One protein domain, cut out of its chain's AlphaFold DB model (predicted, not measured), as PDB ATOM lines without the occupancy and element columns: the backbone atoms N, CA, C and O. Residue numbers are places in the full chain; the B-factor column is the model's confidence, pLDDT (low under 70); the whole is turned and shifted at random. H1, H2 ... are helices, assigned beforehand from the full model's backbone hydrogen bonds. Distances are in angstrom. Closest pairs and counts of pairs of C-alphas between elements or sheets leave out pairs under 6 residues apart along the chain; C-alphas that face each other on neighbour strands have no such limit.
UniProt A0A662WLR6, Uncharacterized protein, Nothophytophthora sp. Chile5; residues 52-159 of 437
ATOM      1  N   ALA A  52     -16.884 -32.114  12.223       60.53
ATOM      2  CA  ALA A  52     -17.863 -33.108  12.674       60.53
ATOM      3  C   ALA A  52     -18.033 -33.207  14.211       60.53
ATOM      4  O   ALA A  52     -19.144 -33.425  14.684       60.53
ATOM      5  N   VAL A  53     -16.962 -33.031  14.992       62.75
ATOM      6  CA  VAL A  53     -17.001 -33.024  16.470       62.75
ATOM      7  C   VAL A  53     -17.596 -31.712  16.980       62.75
ATOM      8  O   VAL A  53     -18.434 -31.726  17.879       62.75
ATOM      9  N   ASN A  54     -17.244 -30.589  16.353       71.56
ATOM     10  CA  ASN A  54     -17.827 -29.285  16.675       71.56
ATOM     11  C   ASN A  54     -19.344 -29.267  16.390       71.56
ATOM     12  O   ASN A  54     -20.098 -28.719  17.191       71.56
ATOM     13  N   LEU A  55     -19.806 -29.949  15.330       77.81
ATOM     14  CA  LEU A  55     -21.231 -30.153  15.022       77.81
ATOM     15  C   LEU A  55     -21.956 -31.031  16.065       77.81
ATOM     16  O   LEU A  55     -23.080 -30.720  16.461       77.81
ATOM     17  N   GLU A  56     -21.332 -32.109  16.557       77.12
ATOM     18  CA  GLU A  56     -21.901 -32.887  17.674       77.12
ATOM     19  C   GLU A  56     -22.005 -32.026  18.950       77.12
ATOM     20  O   GLU A  56     -23.045 -32.043  19.613       77.12
ATOM     21  N   ASN A  57     -20.995 -31.200  19.246       78.69
ATOM     22  CA  ASN A  57     -20.970 -30.313  20.415       78.69
ATOM     23  C   ASN A  57     -21.972 -29.141  20.325       78.69
ATOM     24  O   ASN A  57     -22.614 -28.809  21.323       78.69
ATOM     25  N   CYS A  58     -22.153 -28.517  19.154       82.19
ATOM     26  CA  CYS A  58     -23.071 -27.380  18.998       82.19
ATOM     27  C   CYS A  58     -24.556 -27.795  19.000       82.19
ATOM     28  O   CYS A  58     -25.426 -26.947  19.203       82.19
ATOM     29  N   SER A  59     -24.855 -29.085  18.802       81.50
ATOM     30  CA  SER A  59     -26.216 -29.630  18.673       81.50
ATOM     31  C   SER A  59     -27.160 -29.211  19.811       81.50
ATOM     32  O   SER A  59     -28.230 -28.659  19.558       81.50
ATOM     33  N   ALA A  60     -26.757 -29.399  21.071       81.50
ATOM     34  CA  ALA A  60     -27.577 -29.077  22.240       81.50
ATOM     35  C   ALA A  60     -27.798 -27.563  22.418       81.50
ATOM     36  O   ALA A  60     -28.886 -27.133  22.809       81.50
ATOM     37  N   ALA A  61     -26.790 -26.749  22.089       83.69
ATOM     38  CA  ALA A  61     -26.897 -25.293  22.129       83.69
ATOM     39  C   ALA A  61     -27.841 -24.771  21.029       83.69
ATOM     40  O   ALA A  61     -28.681 -23.913  21.300       83.69
ATOM     41  N   LEU A  62     -27.775 -25.355  19.827       84.88
ATOM     42  CA  LEU A  62     -28.683 -25.053  18.721       84.88
ATOM     43  C   LEU A  62     -30.134 -25.463  19.036       84.88
ATOM     44  O   LEU A  62     -31.052 -24.700  18.744       84.88
ATOM     45  N   LEU A  63     -30.369 -26.605  19.697       82.94
ATOM     46  CA  LEU A  63     -31.711 -26.968  20.181       82.94
ATOM     47  C   LEU A  63     -32.254 -25.950  21.195       82.94
ATOM     48  O   LEU A  63     -33.420 -25.562  21.112       82.94
ATOM     49  N   GLN A  64     -31.419 -25.479  22.128       82.75
ATOM     50  CA  GLN A  64     -31.824 -24.452  23.093       82.75
ATOM     51  C   GLN A  64     -32.071 -23.083  22.426       82.75
ATOM     52  O   GLN A  64     -32.917 -22.324  22.899       82.75
ATOM     53  N   TRP A  65     -31.364 -22.768  21.336       83.56
ATOM     54  CA  TRP A  65     -31.600 -21.571  20.528       83.56
ATOM     55  C   TRP A  65     -32.933 -21.652  19.774       83.56
ATOM     56  O   TRP A  65     -33.804 -20.811  19.980       83.56
ATOM     57  N   LEU A  66     -33.141 -22.710  18.984       81.00
ATOM     58  CA  LEU A  66     -34.372 -22.919  18.212       81.00
ATOM     59  C   LEU A  66     -35.615 -22.999  19.116       81.00
ATOM     60  O   LEU A  66     -36.653 -22.436  18.784       81.00
ATOM     61  N   GLY A  67     -35.499 -23.609  20.301       76.06
ATOM     62  CA  GLY A  67     -36.568 -23.644  21.307       76.06
ATOM     63  C   GLY A  67     -36.903 -22.293  21.963       76.06
ATOM     64  O   GLY A  67     -37.904 -22.201  22.672       76.06
ATOM     65  N   ARG A  68     -36.091 -21.250  21.740       75.88
ATOM     66  CA  ARG A  68     -36.328 -19.860  22.178       75.88
ATOM     67  C   ARG A  68     -36.704 -18.917  21.029       75.88
ATOM     68  O   ARG A  68     -37.019 -17.760  21.298       75.88
ATOM     69  N   SER A  69     -36.650 -19.381  19.781       70.19
ATOM     70  CA  SER A  69     -36.833 -18.529  18.605       70.19
ATOM     71  C   SER A  69     -38.279 -18.013  18.478       70.19
ATOM     72  O   SER A  69     -39.219 -18.741  18.823       70.19
ATOM     73  N   PRO A  70     -38.506 -16.767  18.013       59.91
ATOM     74  CA  PRO A  70     -39.854 -16.229  17.846       59.91
ATOM     75  C   PRO A  70     -40.673 -17.032  16.826       59.91
ATOM     76  O   PRO A  70     -40.186 -17.452  15.780       59.91
ATOM     77  N   ARG A  71     -41.970 -17.217  17.104       53.53
ATOM     78  CA  ARG A  71     -42.892 -17.949  16.219       53.53
ATOM     79  C   ARG A  71     -43.111 -17.196  14.899       53.53
ATOM     80  O   ARG A  71     -43.999 -16.352  14.819       53.53
ATOM     81  N   GLY A  72     -42.335 -17.535  13.872       53.34
ATOM     82  CA  GLY A  72     -42.486 -17.004  12.513       53.34
ATOM     83  C   GLY A  72     -41.218 -17.067  11.656       53.34
ATOM     84  O   GLY A  72     -41.320 -17.010  10.434       53.34
ATOM     85  N   SER A  73     -40.044 -17.216  12.270       62.91
ATOM     86  CA  SER A  73     -38.775 -17.419  11.569       62.91
ATOM     87  C   SER A  73     -38.676 -18.809  10.925       62.91
ATOM     88  O   SER A  73     -39.359 -19.764  11.309       62.91
ATOM     89  N   SER A  74     -37.813 -18.938   9.913       71.88
ATOM     90  CA  SER A  74     -37.539 -20.230   9.283       71.88
ATOM     91  C   SER A  74     -36.499 -20.995  10.105       71.88
ATOM     92  O   SER A  74     -35.384 -20.514  10.280       71.88
ATOM     93  N   ALA A  75     -36.829 -22.204  10.566       76.56
ATOM     94  CA  ALA A  75     -35.919 -23.043  11.356       76.56
ATOM     95  C   ALA A  75     -34.489 -23.220  10.772       76.56
ATOM     96  O   ALA A  75     -33.543 -23.176  11.559       76.56
ATOM     97  N   PRO A  76     -34.269 -23.389   9.445       82.81
ATOM     98  CA  PRO A  76     -32.913 -23.381   8.887       82.81
ATOM     99  C   PRO A  76     -32.222 -22.010   8.931       82.81
ATOM    100  O   PRO A  76     -31.003 -21.974   9.065       82.81
ATOM    101  N   ASP A  77     -32.963 -20.903   8.851       84.31
ATOM    102  CA  ASP A  77     -32.397 -19.547   8.881       84.31
ATOM    103  C   ASP A  77     -31.898 -19.174  10.280       84.31
ATOM    104  O   ASP A  77     -30.744 -18.783  10.439       84.31
ATOM    105  N   ASP A  78     -32.713 -19.424  11.309       83.81
ATOM    106  CA  ASP A  78     -32.310 -19.272  12.714       83.81
ATOM    107  C   ASP A  78     -31.087 -20.130  13.055       83.81
ATOM    108  O   ASP A  78     -30.202 -19.703  13.800       83.81
ATOM    109  N   ALA A  79     -31.039 -21.354  12.519       85.69
ATOM    110  CA  ALA A  79     -29.940 -22.277  12.748       85.69
ATOM    111  C   ALA A  79     -28.646 -21.807  12.076       85.69
ATOM    112  O   ALA A  79     -27.588 -21.829  12.704       85.69
ATOM    113  N   LEU A  80     -28.716 -21.346  10.825       87.31
ATOM    114  CA  LEU A  80     -27.553 -20.828  10.107       87.31
ATOM    115  C   LEU A  80     -27.087 -19.486  10.675       87.31
ATOM    116  O   LEU A  80     -25.882 -19.278  10.777       87.31
ATOM    117  N   PHE A  81     -27.994 -18.626  11.145       87.31
ATOM    118  CA  PHE A  81     -27.640 -17.405  11.871       87.31
ATOM    119  C   PHE A  81     -26.958 -17.703  13.216       87.31
ATOM    120  O   PHE A  81     -25.922 -17.112  13.529       87.31
ATOM    121  N   PHE A  82     -27.469 -18.665  13.993       86.88
ATOM    122  CA  PHE A  82     -26.819 -19.123  15.226       86.88
ATOM    123  C   PHE A  82     -25.404 -19.650  14.961       86.88
ATOM    124  O   PHE A  82     -24.455 -19.247  15.630       86.88
ATOM    125  N   LEU A  83     -25.239 -20.511  13.955       86.81
ATOM    126  CA  LEU A  83     -23.937 -21.078  13.600       86.81
ATOM    127  C   LEU A  83     -22.979 -20.000  13.069       86.81
ATOM    128  O   LEU A  83     -21.845 -19.921  13.525       86.81
ATOM    129  N   GLN A  84     -23.447 -19.095  12.206       85.75
ATOM    130  CA  GLN A  84     -22.661 -17.970  11.689       85.75
ATOM    131  C   GLN A  84     -22.204 -16.993  12.789       85.75
ATOM    132  O   GLN A  84     -21.137 -16.394  12.660       85.75
ATOM    133  N   THR A  85     -22.981 -16.828  13.865       82.75
ATOM    134  CA  THR A  85     -22.660 -15.905  14.974       82.75
ATOM    135  C   THR A  85     -21.924 -16.552  16.150       82.75
ATOM    136  O   THR A  85     -21.347 -15.827  16.963       82.75
ATOM    137  N   ARG A  86     -21.930 -17.888  16.276       80.12
ATOM    138  CA  ARG A  86     -21.326 -18.614  17.414       80.12
ATOM    139  C   ARG A  86     -20.219 -19.598  17.051       80.12
ATOM    140  O   ARG A  86     -19.380 -19.853  17.906       80.12
ATOM    141  N   TYR A  87     -20.229 -20.125  15.830       81.31
ATOM    142  CA  TYR A  87     -19.347 -21.197  15.359       81.31
ATOM    143  C   TYR A  87     -18.943 -20.971  13.883       81.31
ATOM    144  O   TYR A  87     -19.243 -21.806  13.022       81.31
ATOM    145  N   PRO A  88     -18.324 -19.823  13.534       79.06
ATOM    146  CA  PRO A  88     -17.993 -19.489  12.147       79.06
ATOM    147  C   PRO A  88     -17.054 -20.511  11.479       79.06
ATOM    148  O   PRO A  88     -17.105 -20.671  10.263       79.06
ATOM    149  N   GLU A  89     -16.255 -21.253  12.248       78.75
ATOM    150  CA  GLU A  89     -15.404 -22.351  11.772       78.75
ATOM    151  C   GLU A  89     -16.192 -23.557  11.224       78.75
ATOM    152  O   GLU A  89     -15.661 -24.365  10.462       78.75
ATOM    153  N   LEU A  90     -17.484 -23.679  11.550       77.25
ATOM    154  CA  LEU A  90     -18.362 -24.684  10.940       77.25
ATOM    155  C   LEU A  90     -18.766 -24.330   9.502       77.25
ATOM    156  O   LEU A  90     -19.246 -25.199   8.774       77.25
ATOM    157  N   LEU A  91     -18.539 -23.086   9.067       80.75
ATOM    158  CA  LEU A  91     -18.818 -22.641   7.702       80.75
ATOM    159  C   LEU A  91     -17.730 -23.064   6.693       80.75
ATOM    160  O   LEU A  91     -17.943 -22.928   5.490       80.75
ATOM    161  N   ASP A  92     -16.591 -23.604   7.146       78.50
ATOM    162  CA  ASP A  92     -15.481 -24.014   6.269       78.50
ATOM    163  C   ASP A  92     -15.785 -25.273   5.422       78.50
ATOM    164  O   ASP A  92     -15.267 -25.410   4.311       78.50
ATOM    165  N   ASP A  93     -16.656 -26.178   5.894       80.81
ATOM    166  CA  ASP A  93     -17.175 -27.332   5.130       80.81
ATOM    167  C   ASP A  93     -18.703 -27.209   4.991       80.81
ATOM    168  O   ASP A  93     -19.459 -28.002   5.555       80.81
ATOM    169  N   LEU A  94     -19.170 -26.189   4.247       85.50
ATOM    170  CA  LEU A  94     -20.603 -25.977   3.963       85.50
ATOM    171  C   LEU A  94     -21.337 -27.257   3.506       85.50
ATOM    172  O   LEU A  94     -22.434 -27.485   4.006       85.50
ATOM    173  N   PRO A  95     -20.792 -28.131   2.629       84.81
ATOM    174  CA  PRO A  95     -21.456 -29.388   2.273       84.81
ATOM    175  C   PRO A  95     -21.667 -30.341   3.460       84.81
ATOM    176  O   PRO A  95     -22.729 -30.952   3.570       84.81
ATOM    177  N   LEU A  96     -20.686 -30.472   4.364       83.88
ATOM    178  CA  LEU A  96     -20.853 -31.256   5.593       83.88
ATOM    179  C   LEU A  96     -21.862 -30.602   6.542       83.88
ATOM    180  O   LEU A  96     -22.713 -31.304   7.088       83.88
ATOM    181  N   LEU A  97     -21.782 -29.280   6.717       86.06
ATOM    182  CA  LEU A  97     -22.706 -28.521   7.553       86.06
ATOM    183  C   LEU A  97     -24.147 -28.645   7.045       86.06
ATOM    184  O   LEU A  97     -25.037 -28.929   7.837       86.06
ATOM    185  N   PHE A  98     -24.393 -28.477   5.745       88.69
ATOM    186  CA  PHE A  98     -25.733 -28.579   5.167       88.69
ATOM    187  C   PHE A  98     -26.283 -30.003   5.295       88.69
ATOM    188  O   PHE A  98     -27.390 -30.176   5.794       88.69
ATOM    189  N   ALA A  99     -25.491 -31.031   4.968       85.62
ATOM    190  CA  ALA A  99     -25.903 -32.425   5.144       85.62
ATOM    191  C   ALA A  99     -26.194 -32.788   6.618       85.62
ATOM    192  O   ALA A  99     -27.115 -33.559   6.896       85.62
ATOM    193  N   TRP A 100     -25.436 -32.226   7.567       87.94
ATOM    194  CA  TRP A 100     -25.721 -32.353   8.998       87.94
ATOM    195  C   TRP A 100     -26.989 -31.591   9.395       87.94
ATOM    196  O   TRP A 100     -27.829 -32.146  10.099       87.94
ATOM    197  N   LEU A 101     -27.163 -30.356   8.918       86.88
ATOM    198  CA  LEU A 101     -28.272 -29.481   9.287       86.88
ATOM    199  C   LEU A 101     -29.613 -30.016   8.774       86.88
ATOM    200  O   LEU A 101     -30.564 -30.062   9.549       86.88
ATOM    201  N   SER A 102     -29.691 -30.500   7.531       85.25
ATOM    202  CA  SER A 102     -30.902 -31.147   7.004       85.25
ATOM    203  C   SER A 102     -31.280 -32.376   7.836       85.25
ATOM    204  O   SER A 102     -32.443 -32.554   8.197       85.25
ATOM    205  N   LEU A 103     -30.294 -33.195   8.221       83.62
ATOM    206  CA  LEU A 103     -30.495 -34.379   9.061       83.62
ATOM    207  C   LEU A 103     -30.863 -34.029  10.517       83.62
ATOM    208  O   LEU A 103     -31.628 -34.758  11.150       83.62
ATOM    209  N   PHE A 104     -30.331 -32.934  11.059       85.31
ATOM    210  CA  PHE A 104     -30.628 -32.423  12.398       85.31
ATOM    211  C   PHE A 104     -32.038 -31.819  12.459       85.31
ATOM    212  O   PHE A 104     -32.835 -32.195  13.317       85.31
ATOM    213  N   LEU A 105     -32.390 -30.954  11.502       84.25
ATOM    214  CA  LEU A 105     -33.729 -30.375  11.390       84.25
ATOM    215  C   LEU A 105     -34.778 -31.467  11.144       84.25
ATOM    216  O   LEU A 105     -35.788 -31.478  11.836       84.25
ATOM    217  N   ALA A 106     -34.516 -32.457  10.286       79.38
ATOM    218  CA  ALA A 106     -35.425 -33.591  10.079       79.38
ATOM    219  C   ALA A 106     -35.632 -34.490  11.324       79.38
ATOM    220  O   ALA A 106     -36.564 -35.293  11.343       79.38
ATOM    221  N   GLN A 107     -34.782 -34.381  12.354       79.75
ATOM    222  CA  GLN A 107     -34.929 -35.097  13.632       79.75
ATOM    223  C   GLN A 107     -35.533 -34.241  14.756       79.75
ATOM    224  O   GLN A 107     -36.089 -34.803  15.699       79.75
ATOM    225  N   HIS A 108     -35.410 -32.911  14.687       72.88
ATOM    226  CA  HIS A 108     -35.704 -32.024  15.819       72.88
ATOM    227  C   HIS A 108     -36.651 -30.856  15.507       72.88
ATOM    228  O   HIS A 108     -37.310 -30.357  16.419       72.88
ATOM    229  N   ALA A 109     -36.776 -30.436  14.247       64.62
ATOM    230  CA  ALA A 109     -37.845 -29.539  13.835       64.62
ATOM    231  C   ALA A 109     -39.139 -30.356  13.700       64.62
ATOM    232  O   ALA A 109     -39.293 -31.174  12.793       64.62
ATOM    233  N   SER A 110     -40.075 -30.144  14.628       48.00
ATOM    234  CA  SER A 110     -41.414 -30.737  14.551       48.00
ATOM    235  C   SER A 110     -42.125 -30.338  13.246       48.00
ATOM    236  O   SER A 110     -41.791 -29.324  12.630       48.00
ATOM    237  N   ALA A 111     -43.140 -31.107  12.844       39.44
ATOM    238  CA  ALA A 111     -43.786 -31.086  11.521       39.44
ATOM    239  C   ALA A 111     -44.519 -29.776  11.119       39.44
ATOM    240  O   ALA A 111     -45.257 -29.752  10.137       39.44
ATOM    241  N   ALA A 112     -44.308 -28.680  11.851       37.81
ATOM    242  CA  ALA A 112     -44.678 -27.320  11.467       37.81
ATOM    243  C   ALA A 112     -43.685 -26.671  10.475       37.81
ATOM    244  O   ALA A 112     -43.988 -25.613   9.926       37.81
ATOM    245  N   ALA A 113     -42.524 -27.290  10.222       46.72
ATOM    246  CA  ALA A 113     -41.568 -26.863   9.200       46.72
ATOM    247  C   ALA A 113     -42.087 -27.145   7.772       46.72
ATOM    248  O   ALA A 113     -41.561 -27.995   7.055       46.72
ATOM    249  N   GLN A 114     -43.135 -26.429   7.350       46.88
ATOM    250  CA  GLN A 114     -43.507 -26.375   5.936       46.88
ATOM    251  C   GLN A 114     -42.350 -25.773   5.118       46.88
ATOM    252  O   GLN A 114     -41.654 -24.883   5.621       46.88
ATOM    253  N   PRO A 115     -42.140 -26.207   3.860       51.78
ATOM    254  CA  PRO A 115     -41.221 -25.516   2.965       51.78
ATOM    255  C   PRO A 115     -41.704 -24.073   2.822       51.78
ATOM    256  O   PRO A 115     -42.833 -23.838   2.392       51.78
ATOM    257  N   SER A 116     -40.873 -23.109   3.226       58.59
ATOM    258  CA  SER A 116     -41.255 -21.699   3.170       58.59
ATOM    259  C   SER A 116     -41.643 -21.337   1.737       58.59
ATOM    260  O   SER A 116     -40.866 -21.552   0.805       58.59
ATOM    261  N   THR A 117     -42.829 -20.753   1.551       63.75
ATOM    262  CA  THR A 117     -43.357 -20.329   0.239       63.75
ATOM    263  C   THR A 117     -42.410 -19.362  -0.491       63.75
ATOM    264  O   THR A 117     -42.509 -19.165  -1.699       63.75
ATOM    265  N   VAL A 118     -41.466 -18.783   0.255       72.94
ATOM    266  CA  VAL A 118     -40.424 -17.852  -0.177       72.94
ATOM    267  C   VAL A 118     -39.242 -18.540  -0.888       72.94
ATOM    268  O   VAL A 118     -38.561 -17.886  -1.672       72.94
ATOM    269  N   VAL A 119     -39.009 -19.848  -0.688       80.62
ATOM    270  CA  VAL A 119     -37.822 -20.570  -1.208       80.62
ATOM    271  C   VAL A 119     -37.676 -20.441  -2.730       80.62
ATOM    272  O   VAL A 119     -36.617 -20.056  -3.219       80.62
ATOM    273  N   GLY A 120     -38.739 -20.737  -3.485       80.50
ATOM    274  CA  GLY A 120     -38.726 -20.664  -4.953       80.50
ATOM    275  C   GLY A 120     -38.441 -19.248  -5.480       80.50
ATOM    276  O   GLY A 120     -37.482 -19.073  -6.234       80.50
ATOM    277  N   PRO A 121     -39.217 -18.226  -5.064       84.00
ATOM    278  CA  PRO A 121     -38.945 -16.827  -5.394       84.00
ATOM    279  C   PRO A 121     -37.525 -16.368  -5.034       84.00
ATOM    280  O   PRO A 121     -36.865 -15.739  -5.860       84.00
ATOM    281  N   ALA A 122     -37.022 -16.723  -3.847       82.06
ATOM    282  CA  ALA A 122     -35.696 -16.315  -3.388       82.06
ATOM    283  C   ALA A 122     -34.558 -16.925  -4.220       82.06
ATOM    284  O   ALA A 122     -33.600 -16.228  -4.550       82.06
ATOM    285  N   LEU A 123     -34.675 -18.194  -4.626       84.62
ATOM    286  CA  LEU A 123     -33.680 -18.830  -5.493       84.62
ATOM    287  C   LEU A 123     -33.683 -18.233  -6.912       84.62
ATOM    288  O   LEU A 123     -32.613 -17.955  -7.447       84.62
ATOM    289  N   LEU A 124     -34.852 -17.923  -7.484       85.50
ATOM    290  CA  LEU A 124     -34.949 -17.224  -8.779       85.50
ATOM    291  C   LEU A 124     -34.384 -15.789  -8.717       85.50
ATOM    292  O   LEU A 124     -33.753 -15.309  -9.666       85.50
ATOM    293  N   ARG A 125     -34.565 -15.090  -7.590       85.75
ATOM    294  CA  ARG A 125     -33.947 -13.777  -7.347       85.75
ATOM    295  C   ARG A 125     -32.431 -13.877  -7.181       85.75
ATOM    296  O   ARG A 125     -31.718 -13.068  -7.770       85.75
ATOM    297  N   LEU A 126     -31.924 -14.901  -6.492       85.62
ATOM    298  CA  LEU A 126     -30.485 -15.170  -6.406       85.62
ATOM    299  C   LEU A 126     -29.871 -15.474  -7.781       85.62
ATOM    300  O   LEU A 126     -28.810 -14.947  -8.100       85.62
ATOM    301  N   GLU A 127     -30.535 -16.274  -8.617       85.81
ATOM    302  CA  GLU A 127     -30.033 -16.625  -9.954       85.81
ATOM    303  C   GLU A 127     -30.069 -15.454 -10.948       85.81
ATOM    304  O   GLU A 127     -29.228 -15.392 -11.843       85.81
ATOM    305  N   SER A 128     -30.983 -14.495 -10.766       83.56
ATOM    306  CA  SER A 128     -31.031 -13.263 -11.570       83.56
ATOM    307  C   SER A 128     -30.115 -12.143 -11.059       83.56
ATOM    308  O   SER A 128     -29.697 -11.309 -11.858       83.56
ATOM    309  N   CYS A 129     -29.794 -12.103  -9.758       81.75
ATOM    310  CA  CYS A 129     -29.042 -10.999  -9.148       81.75
ATOM    311  C   CYS A 129     -27.585 -11.331  -8.782       81.75
ATOM    312  O   CYS A 129     -26.747 -10.434  -8.736       81.75
ATOM    313  N   GLY A 130     -27.274 -12.589  -8.459       77.94
ATOM    314  CA  GLY A 130     -25.946 -13.046  -8.024       77.94
ATOM    315  C   GLY A 130     -25.501 -12.616  -6.614       77.94
ATOM    316  O   GLY A 130     -24.615 -13.255  -6.049       77.94
ATOM    317  N   ASP A 131     -26.107 -11.580  -6.029       85.75
ATOM    318  CA  ASP A 131     -25.808 -11.089  -4.679       85.75
ATOM    319  C   ASP A 131     -26.655 -11.807  -3.612       85.75
ATOM    320  O   ASP A 131     -27.882 -11.684  -3.572       85.75
ATOM    321  N   LEU A 132     -25.989 -12.546  -2.721       84.69
ATOM    322  CA  LEU A 132     -26.629 -13.252  -1.609       84.69
ATOM    323  C   LEU A 132     -27.104 -12.303  -0.501       84.69
ATOM    324  O   LEU A 132     -28.091 -12.607   0.160       84.69
ATOM    325  N   ALA A 133     -26.408 -11.192  -0.256       84.25
ATOM    326  CA  ALA A 133     -26.725 -10.275   0.837       84.25
ATOM    327  C   ALA A 133     -27.943  -9.410   0.493       84.25
ATOM    328  O   ALA A 133     -28.850  -9.278   1.314       84.25
ATOM    329  N   ALA A 134     -28.006  -8.897  -0.741       83.69
ATOM    330  CA  ALA A 134     -29.176  -8.171  -1.234       83.69
ATOM    331  C   ALA A 134     -30.438  -9.052  -1.235       83.69
ATOM    332  O   ALA A 134     -31.478  -8.636  -0.730       83.69
ATOM    333  N   VAL A 135     -30.339 -10.293  -1.729       84.38
ATOM    334  CA  VAL A 135     -31.479 -11.227  -1.763       84.38
ATOM    335  C   VAL A 135     -31.857 -11.718  -0.359       84.38
ATOM    336  O   VAL A 135     -33.039 -11.883  -0.075       84.38
ATOM    337  N   ALA A 136     -30.902 -11.890   0.561       85.31
ATOM    338  CA  ALA A 136     -31.221 -12.207   1.956       85.31
ATOM    339  C   ALA A 136     -32.026 -11.083   2.629       85.31
ATOM    340  O   ALA A 136     -33.027 -11.363   3.286       85.31
ATOM    341  N   ALA A 137     -31.645  -9.821   2.402       85.62
ATOM    342  CA  ALA A 137     -32.385  -8.663   2.895       85.62
ATOM    343  C   ALA A 137     -33.778  -8.527   2.247       85.62
ATOM    344  O   ALA A 137     -34.744  -8.242   2.950       85.62
ATOM    345  N   GLU A 138     -33.906  -8.788   0.939       85.56
ATOM    346  CA  GLU A 138     -35.186  -8.779   0.203       85.56
ATOM    347  C   GLU A 138     -36.215  -9.765   0.789       85.56
ATOM    348  O   GLU A 138     -37.415  -9.493   0.771       85.56
ATOM    349  N   PHE A 139     -35.747 -10.881   1.356       84.00
ATOM    350  CA  PHE A 139     -36.583 -11.934   1.941       84.00
ATOM    351  C   PHE A 139     -36.517 -12.029   3.475       84.00
ATOM    352  O   PHE A 139     -36.959 -13.028   4.044       84.00
ATOM    353  N   SER A 140     -36.017 -10.985   4.151       85.25
ATOM    354  CA  SER A 140     -35.925 -10.888   5.621       85.25
ATOM    355  C   SER A 140     -35.174 -12.049   6.298       85.25
ATOM    356  O   SER A 140     -35.506 -12.432   7.421       85.25
ATOM    357  N   LEU A 141     -34.170 -12.618   5.625       84.94
ATOM    358  CA  LEU A 141     -33.346 -13.710   6.147       84.94
ATOM    359  C   LEU A 141     -32.247 -13.177   7.072       84.94
ATOM    360  O   LEU A 141     -31.527 -12.239   6.727       84.94
ATOM    361  N   GLN A 142     -32.082 -13.813   8.229       84.19
ATOM    362  CA  GLN A 142     -31.028 -13.501   9.195       84.19
ATOM    363  C   GLN A 142     -29.650 -13.967   8.709       84.19
ATOM    364  O   GLN A 142     -28.645 -13.329   9.026       84.19
ATOM    365  N   SER A 143     -29.583 -15.054   7.928       84.56
ATOM    366  CA  SER A 143     -28.339 -15.524   7.318       84.56
ATOM    367  C   SER A 143     -28.424 -15.568   5.785       84.56
ATOM    368  O   SER A 143     -29.276 -16.261   5.228       84.56
ATOM    369  N   PRO A 144     -27.481 -14.943   5.049       85.44
ATOM    370  CA  PRO A 144     -27.386 -15.126   3.598       85.44
ATOM    371  C   PRO A 144     -26.959 -16.550   3.204       85.44
ATOM    372  O   PRO A 144     -27.111 -16.955   2.052       85.44
ATOM    373  N   ILE A 145     -26.453 -17.341   4.158       86.94
ATOM    374  CA  ILE A 145     -26.070 -18.745   3.960       86.94
ATOM    375  C   ILE A 145     -27.323 -19.626   3.806       86.94
ATOM    376  O   ILE A 145     -27.271 -20.650   3.125       86.94
ATOM    377  N   THR A 146     -28.475 -19.190   4.325       87.38
ATOM    378  CA  THR A 146     -29.784 -19.839   4.146       87.38
ATOM    379  C   THR A 146     -30.149 -20.026   2.674       87.38
ATOM    380  O   THR A 146     -30.663 -21.078   2.301       87.38
ATOM    381  N   LEU A 147     -29.797 -19.073   1.804       86.25
ATOM    382  CA  LEU A 147     -30.013 -19.194   0.359       86.25
ATOM    383  C   LEU A 147     -29.157 -20.310  -0.270       86.25
ATOM    384  O   LEU A 147     -29.624 -21.028  -1.153       86.25
ATOM    385  N   LEU A 148     -27.918 -20.494   0.205       88.69
ATOM    386  CA  LEU A 148     -27.042 -21.588  -0.233       88.69
ATOM    387  C   LEU A 148     -27.532 -22.945   0.280       88.69
ATOM    388  O   LEU A 148     -27.474 -23.927  -0.457       88.69
ATOM    389  N   PHE A 149     -28.048 -22.994   1.510       86.56
ATOM    390  CA  PHE A 149     -28.664 -24.188   2.083       86.56
ATOM    391  C   PHE A 149     -29.933 -24.594   1.317       86.56
ATOM    392  O   PHE A 149     -30.075 -25.753   0.931       86.56
ATOM    393  N   TRP A 150     -30.820 -23.644   1.005       87.50
ATOM    394  CA  TRP A 150     -32.002 -23.898   0.174       87.50
ATOM    395  C   TRP A 150     -31.636 -24.353  -1.240       87.50
ATOM    396  O   TRP A 150     -32.255 -25.285  -1.751       87.50
ATOM    397  N   LYS A 151     -30.604 -23.758  -1.856       86.94
ATOM    398  CA  LYS A 151     -30.112 -24.228  -3.156       86.94
ATOM    399  C   LYS A 151     -29.568 -25.657  -3.063       86.94
ATOM    400  O   LYS A 151     -29.925 -26.485  -3.891       86.94
ATOM    401  N   HIS A 152     -28.778 -25.966  -2.034       85.12
ATOM    402  CA  HIS A 152     -28.259 -27.311  -1.784       85.12
ATOM    403  C   HIS A 152     -29.377 -28.349  -1.592       85.12
ATOM    404  O   HIS A 152     -29.283 -29.444  -2.142       85.12
ATOM    405  N   GLU A 153     -30.440 -28.020  -0.853       82.62
ATOM    406  CA  GLU A 153     -31.615 -28.887  -0.694       82.62
ATOM    407  C   GLU A 153     -32.335 -29.143  -2.026       82.62
ATOM    408  O   GLU A 153     -32.640 -30.292  -2.346       82.62
ATOM    409  N   VAL A 154     -32.556 -28.103  -2.835       82.75
ATOM    410  CA  VAL A 154     -33.195 -28.233  -4.156       82.75
ATOM    411  C   VAL A 154     -32.315 -29.035  -5.123       82.75
ATOM    412  O   VAL A 154     -32.799 -29.988  -5.733       82.75
ATOM    413  N   ASP A 155     -31.018 -28.734  -5.210       80.25
ATOM    414  CA  ASP A 155     -30.058 -29.477  -6.039       80.25
ATOM    415  C   ASP A 155     -29.964 -30.957  -5.604       80.25
ATOM    416  O   ASP A 155     -29.900 -31.854  -6.450       80.25
ATOM    417  N   SER A 156     -30.035 -31.237  -4.295       72.75
ATOM    418  CA  SER A 156     -30.035 -32.601  -3.735       72.75
ATOM    419  C   SER A 156     -31.324 -33.380  -4.014       72.75
ATOM    420  O   SER A 156     -31.287 -34.607  -4.078       72.75
ATOM    421  N   GLN A 157     -32.457 -32.695  -4.192       66.12
ATOM    422  CA  GLN A 157     -33.737 -33.308  -4.571       66.12
ATOM    423  C   GLN A 157     -33.884 -33.477  -6.095       66.12
ATOM    424  O   GLN A 157     -34.609 -34.365  -6.546       66.12
ATOM    425  N   LEU A 158     -33.189 -32.657  -6.893       63.50
ATOM    426  CA  LEU A 158     -33.180 -32.733  -8.358       63.50
ATOM    427  C   LEU A 158     -32.169 -33.746  -8.918       63.50
ATOM    428  O   LEU A 158     -32.373 -34.250 -10.024       63.50
ATOM    429  N   LEU A 159     -31.097 -34.062  -8.186       45.59
ATOM    430  CA  LEU A 159     -30.101 -35.063  -8.576       45.59
ATOM    431  C   LEU A 159     -30.653 -36.500  -8.455       45.59
ATOM    432  O   LEU A 159     -30.884 -36.974  -7.341       45.59
TER     433      LEU A 159
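What this domain is: This is residues 52 to 159 of the 437 residues of an uncharacterized protein of Nothophytophthora sp. Chile5 (UniProt A0A662WLR6). Two groups of three helices sit side by side: H1, H2 and kinked H3 pack together, H4 and H5 pack on the first half of H6, and H6 begins beside H2. The 108 printed residues, all helix in class, hold six named helices, H1 to H6. The whole is compact, radius of gyration of the C-alphas 13.3 A, spanning 38 by 30 by 27 A.

Where its parts are: H1, residues 52 to 66, 20.2 A, begins at C-alpha 52 (-17.863, -33.108, 12.674). H2 is residues 75 to 86; H3, residues 88 to 108, 22.0 A, has a kink of 102 degrees near residue 95. H4 is residues 119 to 129, H5 132 to 138, H6 145 to 158, ending at C-alpha 158 (-33.180, -32.733, -8.358).

How they stand to each other: H1 touches H2, closest C-alphas Leu 62 and Ala 79, 6.7 A. H2 and H3 form a helical hairpin. H2 touches H6, closest C-alphas Asp 77 and Thr 146, 5.4 A. Every O i to N i+4 pair is within hydrogen-bond range in H2, H4, H5 and H6; 9 of 11 in H1, 12 of 17 in H3.

The domain as a whole: The printed part has no cut. Residues 109 to 117, among others, have pLDDT under 70.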